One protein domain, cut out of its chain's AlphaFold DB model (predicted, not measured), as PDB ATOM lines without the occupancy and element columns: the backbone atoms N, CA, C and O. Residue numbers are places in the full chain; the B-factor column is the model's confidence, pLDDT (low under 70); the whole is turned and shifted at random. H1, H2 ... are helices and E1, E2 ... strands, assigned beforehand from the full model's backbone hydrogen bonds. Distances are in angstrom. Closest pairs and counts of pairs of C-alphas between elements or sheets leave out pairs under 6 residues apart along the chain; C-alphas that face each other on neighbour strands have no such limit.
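What this domain is: This is residues 15 to 77 of the 196 residues of an uncharacterized protein of Nesterenkonia alkaliphila (UniProt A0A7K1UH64). A strongly twisted sheet of three strands has the helix H1 packed over part of one face, at the end of E3 and the beginning of E2, while E1 at the sheet's edge stays uncovered and the short helix H2 lies away from the sheet near the end of the printed part. The 63 printed residues run E1, E2, E3, H1, H2; the order E1 - E2 - E3 is antiparallel, a meander, each strand beside the one before. The class is mixed, only just loose, close to compact, with radius of gyration 12.9 A and spans of 38 by 25 by 18 A.

Where its parts are: E2, residues 22 to 29, is 22.9 A long; E3, 34 to 41, 21.0 A; E1, 15 to 19, 13.3 A, from C-alpha 15 at (50.071, -37.338, 18.590). H1 is residues 52 to 60, 12.4 A; H2, 69 to 74, 8.9 A, ends at C-alpha 74 (58.063, -58.210, 16.433).

How they stand to each other: Hairpin E2 and E3 has N 25 and O 39 at 2.9 A; hairpin E1 and E2 has N 17 and O 24 at 2.9 A. H1 is on the sheet at height 8.8 A, its closest C-alphas to E3 being Ser 41 and Ala 52, 5.3 A. H2 is apart from H1. Every O i to N i+4 pair is within hydrogen-bond range in H1 and H2.

The domain as a whole: C-alphas 47 and 77 are farthest apart, 40.1 A. The printed part has no cut and no long link. pLDDT is under 70 at residues 32, 43 to 50 and 74 to 77.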
ATOM      1  N   LYS A  15      50.981 -38.138  19.411       76.94
ATOM      2  CA  LYS A  15      50.071 -37.338  18.590       76.94
ATOM      3  C   LYS A  15      48.713 -38.008  18.483       76.94
ATOM      4  O   LYS A  15      48.622 -39.230  18.343       76.94
ATOM      5  N   SER A  16      47.656 -37.207  18.490       78.75
ATOM      6  CA  SER A  16      46.307 -37.698  18.257       78.75
ATOM      7  C   SER A  16      46.042 -37.923  16.767       78.75
ATOM      8  O   SER A  16      46.394 -37.098  15.921       78.75
ATOM      9  N   LEU A  17      45.404 -39.048  16.453       77.75
ATOM     10  CA  LEU A  17      44.894 -39.395  15.131       77.75
ATOM     11  C   LEU A  17      43.365 -39.343  15.156       77.75
ATOM     12  O   LEU A  17      42.738 -39.944  16.027       77.75
ATOM     13  N   HIS A  18      42.747 -38.653  14.200       78.69
ATOM     14  CA  HIS A  18      41.291 -38.512  14.120       78.69
ATOM     15  C   HIS A  18      40.763 -39.185  12.849       78.69
ATOM     16  O   HIS A  18      41.178 -38.825  11.749       78.69
ATOM     17  N   VAL A  19      39.824 -40.126  12.993       71.75
ATOM     18  CA  VAL A  19      39.143 -40.790  11.864       71.75
ATOM     19  C   VAL A  19      37.643 -40.808  12.140       71.75
ATOM     20  O   VAL A  19      37.145 -41.624  12.914       71.75
ATOM     21  N   GLY A  20      36.911 -39.857  11.555       79.06
ATOM     22  CA  GLY A  20      35.494 -39.646  11.858       79.06
ATOM     23  C   GLY A  20      35.257 -39.407  13.356       79.06
ATOM     24  O   GLY A  20      35.771 -38.450  13.945       79.06
ATOM     25  N   ARG A  21      34.477 -40.296  13.985       74.56
ATOM     26  CA  ARG A  21      34.226 -40.290  15.440       74.56
ATOM     27  C   ARG A  21      35.338 -40.945  16.261       74.56
ATOM     28  O   ARG A  21      35.406 -40.708  17.464       74.56
ATOM     29  N   GLY A  22      36.209 -41.708  15.609       77.06
ATOM     30  CA  GLY A  22      37.311 -42.398  16.249       77.06
ATOM     31  C   GLY A  22      38.447 -41.457  16.637       77.06
ATOM     32  O   GLY A  22      38.701 -40.429  15.992       77.06
ATOM     33  N   ARG A  23      39.142 -41.828  17.707       83.88
ATOM     34  CA  ARG A  23      40.373 -41.191  18.174       83.88
ATOM     35  C   ARG A  23      41.433 -42.258  18.352       83.88
ATOM     36  O   ARG A  23      41.148 -43.329  18.878       83.88
ATOM     37  N   GLY A  24      42.647 -41.944  17.934       84.81
ATOM     38  CA  GLY A  24      43.830 -42.755  18.154       84.81
ATOM     39  C   GLY A  24      44.945 -41.953  18.810       84.81
ATOM     40  O   GLY A  24      44.973 -40.721  18.731       84.81
ATOM     41  N   ALA A  25      45.865 -42.668  19.440       85.56
ATOM     42  CA  ALA A  25      47.132 -42.152  19.930       85.56
ATOM     43  C   ALA A  25      48.255 -42.772  19.097       85.56
ATOM     44  O   ALA A  25      48.260 -43.979  18.873       85.56
ATOM     45  N   THR A  26      49.189 -41.957  18.621       83.75
ATOM     46  CA  THR A  26      50.296 -42.407  17.769       83.75
ATOM     47  C   THR A  26      51.618 -41.851  18.257       83.75
ATOM     48  O   THR A  26      51.651 -40.740  18.777       83.75
ATOM     49  N   ILE A  27      52.713 -42.577  18.062       87.56
ATOM     50  CA  ILE A  27      54.070 -42.055  18.269       87.56
ATOM     51  C   ILE A  27      54.944 -42.440  17.084       87.56
ATOM     52  O   ILE A  27      54.829 -43.537  16.540       87.56
ATOM     53  N   HIS A  28      55.818 -41.526  16.686       79.81
ATOM     54  CA  HIS A  28      56.826 -41.783  15.668       79.81
ATOM     55  C   HIS A  28      58.177 -42.009  16.351       79.81
ATOM     56  O   HIS A  28      58.650 -41.124  17.065       79.81
ATOM     57  N   ASP A  29      58.784 -43.175  16.128       80.50
ATOM     58  CA  ASP A  29      60.161 -43.474  16.522       80.50
ATOM     59  C   ASP A  29      61.076 -43.247  15.306       80.50
ATOM     60  O   ASP A  29      61.133 -44.103  14.419       80.50
ATOM     61  N   PRO A  30      61.798 -42.112  15.243       70.56
ATOM     62  CA  PRO A  30      62.628 -41.776  14.090       70.56
ATOM     63  C   PRO A  30      63.869 -42.667  13.972       70.56
ATOM     64  O   PRO A  30      64.443 -42.755  12.895       70.56
ATOM     65  N   THR A  31      64.294 -43.334  15.051       73.06
ATOM     66  CA  THR A  31      65.487 -44.200  15.026       73.06
ATOM     67  C   THR A  31      65.204 -45.497  14.277       73.06
ATOM     68  O   THR A  31      66.102 -46.098  13.696       73.06
ATOM     69  N   ARG A  32      63.950 -45.951  14.327       65.69
ATOM     70  CA  ARG A  32      63.487 -47.196  13.707       65.69
ATOM     71  C   ARG A  32      62.520 -46.958  12.548       65.69
ATOM     72  O   ARG A  32      61.937 -47.919  12.064       65.69
ATOM     73  N   GLU A  33      62.337 -45.695  12.157       71.00
ATOM     74  CA  GLU A  33      61.441 -45.245  11.083       71.00
ATOM     75  C   GLU A  33      60.026 -45.847  11.169       71.00
ATOM     76  O   GLU A  33      59.406 -46.184  10.162       71.00
ATOM     77  N   VAL A  34      59.497 -45.994  12.388       71.75
ATOM     78  CA  VAL A  34      58.198 -46.634  12.631       71.75
ATOM     79  C   VAL A  34      57.213 -45.657  13.260       71.75
ATOM     80  O   VAL A  34      57.539 -44.907  14.183       71.75
ATOM     81  N   CYS A  35      55.977 -45.678  12.762       81.00
ATOM     82  CA  CYS A  35      54.850 -44.976  13.361       81.00
ATOM     83  C   CYS A  35      53.941 -45.997  14.045       81.00
ATOM     84  O   CYS A  35      53.328 -46.835  13.385       81.00
ATOM     85  N   TRP A  36      53.857 -45.933  15.367       81.81
ATOM     86  CA  TRP A  36      53.010 -46.816  16.155       81.81
ATOM     87  C   TRP A  36      51.619 -46.220  16.321       81.81
ATOM     88  O   TRP A  36      51.492 -45.049  16.685       81.81
ATOM     89  N   LEU A  37      50.585 -47.043  16.144       87.06
ATOM     90  CA  LEU A  37      49.253 -46.786  16.691       87.06
ATOM     91  C   LEU A  37      49.197 -47.387  18.100       87.06
ATOM     92  O   LEU A  37      49.111 -48.598  18.255       87.06
ATOM     93  N   LEU A  38      49.275 -46.530  19.115       86.44
ATOM     94  CA  LEU A  38      49.368 -46.916  20.525       86.44
ATOM     95  C   LEU A  38      48.027 -47.357  21.106       86.44
ATOM     96  O   LEU A  38      47.956 -48.268  21.921       86.44
ATOM     97  N   ALA A  39      46.957 -46.681  20.703       85.06
ATOM     98  CA  ALA A  39      45.609 -46.984  21.148       85.06
ATOM     99  C   ALA A  39      44.593 -46.390  20.174       85.06
ATOM    100  O   ALA A  39      44.871 -45.391  19.505       85.06
ATOM    101  N   PHE A  40      43.403 -46.982  20.124       86.12
ATOM    102  CA  PHE A  40      42.276 -46.503  19.332       86.12
ATOM    103  C   PHE A  40      40.968 -46.690  20.104       86.12
ATOM    104  O   PHE A  40      40.777 -47.686  20.796       86.12
ATOM    105  N   SER A  41      40.061 -45.729  19.973       81.00
ATOM    106  CA  SER A  41      38.682 -45.823  20.445       81.00
ATOM    107  C   SER A  41      37.754 -45.288  19.364       81.00
ATOM    108  O   SER A  41      37.983 -44.207  18.818       81.00
ATOM    109  N   GLU A  42      36.668 -46.008  19.095       75.56
ATOM    110  CA  GLU A  42      35.627 -45.612  18.138       75.56
ATOM    111  C   GLU A  42      34.776 -44.428  18.622       75.56
ATOM    112  O   GLU A  42      34.045 -43.818  17.837       75.56
ATOM    113  N   THR A  43      34.866 -44.091  19.914       67.81
ATOM    114  CA  THR A  43      33.969 -43.131  20.560       67.81
ATOM    115  C   THR A  43      34.745 -41.939  21.109       67.81
ATOM    116  O   THR A  43      35.619 -42.088  21.963       67.81
ATOM    117  N   HIS A  44      34.378 -40.740  20.658       62.31
ATOM    118  CA  HIS A  44      34.723 -39.477  21.307       62.31
ATOM    119  C   HIS A  44      33.463 -38.932  21.988       62.31
ATOM    120  O   HIS A  44      32.584 -38.381  21.322       62.31
ATOM    121  N   ALA A  45      33.360 -39.140  23.298       61.78
ATOM    122  CA  ALA A  45      32.251 -38.681  24.126       61.78
ATOM    123  C   ALA A  45      32.838 -37.863  25.280       61.78
ATOM    124  O   ALA A  45      33.142 -38.396  26.345       61.78
ATOM    125  N   THR A  46      33.061 -36.575  25.015       58.44
ATOM    126  CA  THR A  46      33.771 -35.660  25.911       58.44
ATOM    127  C   THR A  46      33.177 -35.694  27.319       58.44
ATOM    128  O   THR A  46      32.008 -35.373  27.513       58.44
ATOM    129  N   GLY A  47      33.995 -36.071  28.306       54.12
ATOM    130  CA  GLY A  47      33.606 -36.113  29.721       54.12
ATOM    131  C   GLY A  47      32.959 -37.423  30.189       54.12
ATOM    132  O   GLY A  47      32.641 -37.545  31.371       54.12
ATOM    133  N   GLU A  48      32.798 -38.418  29.316       57.25
ATOM    134  CA  GLU A  48      32.267 -39.732  29.685       57.25
ATOM    135  C   GLU A  48      33.374 -40.765  29.932       57.25
ATOM    136  O   GLU A  48      34.471 -40.685  29.392       57.25
ATOM    137  N   ARG A  49      33.057 -41.837  30.670       57.66
ATOM    138  CA  ARG A  49      33.970 -42.984  30.870       57.66
ATOM    139  C   ARG A  49      34.390 -43.674  29.561       57.66
ATOM    140  O   ARG A  49      35.378 -44.408  29.527       57.66
ATOM    141  N   ARG A  50      33.599 -43.481  28.502       61.56
ATOM    142  CA  ARG A  50      33.841 -43.985  27.142       61.56
ATOM    143  C   ARG A  50      34.690 -43.032  26.300       61.56
ATOM    144  O   ARG A  50      34.929 -43.323  25.133       61.56
ATOM    145  N   ASP A  51      35.126 -41.913  26.871       74.56
ATOM    146  CA  ASP A  51      36.006 -40.978  26.197       74.56
ATOM    147  C   ASP A  51      37.354 -41.640  25.876       74.56
ATOM    148  O   ASP A  51      37.981 -42.290  26.721       74.56
ATOM    149  N   ALA A  52      37.792 -41.473  24.630       77.06
ATOM    150  CA  ALA A  52      39.044 -42.027  24.141       77.06
ATOM    151  C   ALA A  52      40.253 -41.577  24.973       77.06
ATOM    152  O   ALA A  52      41.125 -42.390  25.266       77.06
ATOM    153  N   TYR A  53      40.287 -40.322  25.426       78.38
ATOM    154  CA  TYR A  53      41.402 -39.811  26.215       78.38
ATOM    155  C   TYR A  53      41.420 -40.412  27.619       78.38
ATOM    156  O   TYR A  53      42.491 -40.749  28.110       78.38
ATOM    157  N   GLN A  54      40.261 -40.672  28.239       79.25
ATOM    158  CA  GLN A  54      40.222 -41.422  29.504       79.25
ATOM    159  C   GLN A  54      40.676 -42.878  29.340       79.25
ATOM    160  O   GLN A  54      41.233 -43.473  30.265       79.25
ATOM    161  N   HIS A  55      40.429 -43.494  28.183       82.56
ATOM    162  CA  HIS A  55      40.994 -44.805  27.877       82.56
ATOM    163  C   HIS A  55      42.522 -44.742  27.742       82.56
ATOM    164  O   HIS A  55      43.205 -45.552  28.366       82.56
ATOM    165  N   PHE A  56      43.052 -43.759  27.012       86.81
ATOM    166  CA  PHE A  56      44.495 -43.595  26.819       86.81
ATOM    167  C   PHE A  56      45.218 -43.261  28.126       86.81
ATOM    168  O   PHE A  56      46.268 -43.834  28.399       86.81
ATOM    169  N   MET A  57      44.623 -42.418  28.975       83.38
ATOM    170  CA  MET A  57      45.151 -42.112  30.308       83.38
ATOM    171  C   MET A  57      45.240 -43.361  31.183       83.38
ATOM    172  O   MET A  57      46.270 -43.588  31.799       83.38
ATOM    173  N   ARG A  58      44.223 -44.232  31.172       84.75
ATOM    174  CA  ARG A  58      44.275 -45.498  31.925       84.75
ATOM    175  C   ARG A  58      45.358 -46.452  31.428       84.75
ATOM    176  O   ARG A  58      45.910 -47.194  32.230       84.75
ATOM    177  N   LEU A  59      45.633 -46.475  30.121       87.00
ATOM    178  CA  LEU A  59      46.759 -47.241  29.577       87.00
ATOM    179  C   LEU A  59      48.091 -46.626  30.017       87.00
ATOM    180  O   LEU A  59      49.007 -47.351  30.381       87.00
ATOM    181  N   HIS A  60      48.187 -45.294  30.027       86.31
ATOM    182  CA  HIS A  60      49.385 -44.592  30.476       86.31
ATOM    183  C   HIS A  60      49.673 -44.828  31.963       86.31
ATOM    184  O   HIS A  60      50.786 -45.201  32.304       86.31
ATOM    185  N   GLU A  61      48.665 -44.693  32.826       86.31
ATOM    186  CA  GLU A  61      48.761 -44.936  34.274       86.31
ATOM    187  C   GLU A  61      49.167 -46.376  34.624       86.31
ATOM    188  O   GLU A  61      49.608 -46.641  35.740       86.31
ATOM    189  N   ARG A  62      49.000 -47.310  33.682       88.75
ATOM    190  CA  ARG A  62      49.378 -48.722  33.813       88.75
ATOM    191  C   ARG A  62      50.697 -49.067  33.121       88.75
ATOM    192  O   ARG A  62      51.033 -50.243  33.068       88.75
ATOM    193  N   ASP A  63      51.405 -48.084  32.565       86.31
ATOM    194  CA  ASP A  63      52.595 -48.289  31.725       86.31
ATOM    195  C   ASP A  63      52.346 -49.211  30.509       86.31
ATOM    196  O   ASP A  63      53.255 -49.845  29.981       86.31
ATOM    197  N   GLU A  64      51.103 -49.259  30.023       88.69
ATOM    198  CA  GLU A  64      50.650 -50.110  28.909       88.69
ATOM    199  C   GLU A  64      50.458 -49.326  27.598       88.69
ATOM    200  O   GLU A  64      50.101 -49.904  26.577       88.69
ATOM    201  N   LEU A  65      50.649 -48.001  27.609       88.19
ATOM    202  CA  LEU A  65      50.420 -47.163  26.426       88.19
ATOM    203  C   LEU A  65      51.587 -47.183  25.428       88.19
ATOM    204  O   LEU A  65      51.366 -46.983  24.238       88.19
ATOM    205  N   LEU A  66      52.826 -47.338  25.899       89.19
ATOM    206  CA  LEU A  66      54.013 -47.246  25.046       89.19
ATOM    207  C   LEU A  66      54.444 -48.624  24.529       89.19
ATOM    208  O   LEU A  66      54.275 -49.613  25.242       89.19
ATOM    209  N   PRO A  67      55.053 -48.702  23.328       86.25
ATOM    210  CA  PRO A  67      55.566 -49.960  22.805       86.25
ATOM    211  C   PRO A  67      56.653 -50.531  23.722       86.25
ATOM    212  O   PRO A  67      57.548 -49.817  24.183       86.25
ATOM    213  N   THR A  68      56.599 -51.836  23.954       87.25
ATOM    214  CA  THR A  68      57.549 -52.588  24.773       87.25
ATOM    215  C   THR A  68      58.725 -53.106  23.945       87.25
ATOM    216  O   THR A  68      58.700 -53.136  22.713       87.25
ATOM    217  N   ALA A  69      59.772 -53.599  24.615       82.94
ATOM    218  CA  ALA A  69      60.883 -54.274  23.938       82.94
ATOM    219  C   ALA A  69      60.419 -55.480  23.093       82.94
ATOM    220  O   ALA A  69      61.000 -55.743  22.038       82.94
ATOM    221  N   SER A  70      59.365 -56.178  23.529       81.00
ATOM    222  CA  SER A  70      58.757 -57.286  22.786       81.00
ATOM    223  C   SER A  70      58.076 -56.808  21.503       81.00
ATOM    224  O   SER A  70      58.240 -57.443  20.466       81.00
ATOM    225  N   ASP A  71      57.403 -55.655  21.525       79.81
ATOM    226  CA  ASP A  71      56.782 -55.070  20.326       79.81
ATOM    227  C   ASP A  71      57.842 -54.700  19.281       79.81
ATOM    228  O   ASP A  71      57.716 -55.007  18.095       79.81
ATOM    229  N   TYR A  72      58.970 -54.141  19.724       78.50
ATOM    230  CA  TYR A  72      60.115 -53.891  18.846       78.50
ATOM    231  C   TYR A  72      60.788 -55.171  18.337       78.50
ATOM    232  O   TYR A  72      61.393 -55.154  17.263       78.50
ATOM    233  N   ALA A  73      60.714 -56.277  19.079       73.25
ATOM    234  CA  ALA A  73      61.193 -57.568  18.599       73.25
ATOM    235  C   ALA A  73      60.299 -58.110  17.474       73.25
ATOM    236  O   ALA A  73      60.826 -58.687  16.525       73.25
ATOM    237  N   LEU A  74      58.987 -57.851  17.514       67.38
ATOM    238  CA  LEU A  74      58.063 -58.210  16.433       67.38
ATOM    239  C   LEU A  74      58.353 -57.454  15.132       67.38
ATOM    240  O   LEU A  74      58.210 -58.039  14.065       67.38
ATOM    241  N   LEU A  75      58.861 -56.216  15.190       64.12
ATOM    242  CA  LEU A  75      59.337 -55.515  13.983       64.12
ATOM    243  C   LEU A  75      60.523 -56.217  13.304       64.12
ATOM    244  O   LEU A  75      60.765 -56.015  12.117       64.12
ATOM    245  N   LYS A  76      61.291 -57.016  14.055       59.84
ATOM    246  CA  LYS A  76      62.417 -57.797  13.523       59.84
ATOM    247  C   LYS A  76      61.987 -59.164  13.000       59.84
ATOM    248  O   LYS A  76      62.787 -59.819  12.334       59.84
ATOM    249  N   VAL A  77      60.768 -59.606  13.312       59.84
ATOM    250  CA  VAL A  77      60.204 -60.823  12.737       59.84
ATOM    251  C   VAL A  77      59.843 -60.499  11.299       59.84
ATOM    252  O   VAL A  77      59.024 -59.620  11.037       59.84
TER     253      VAL A  77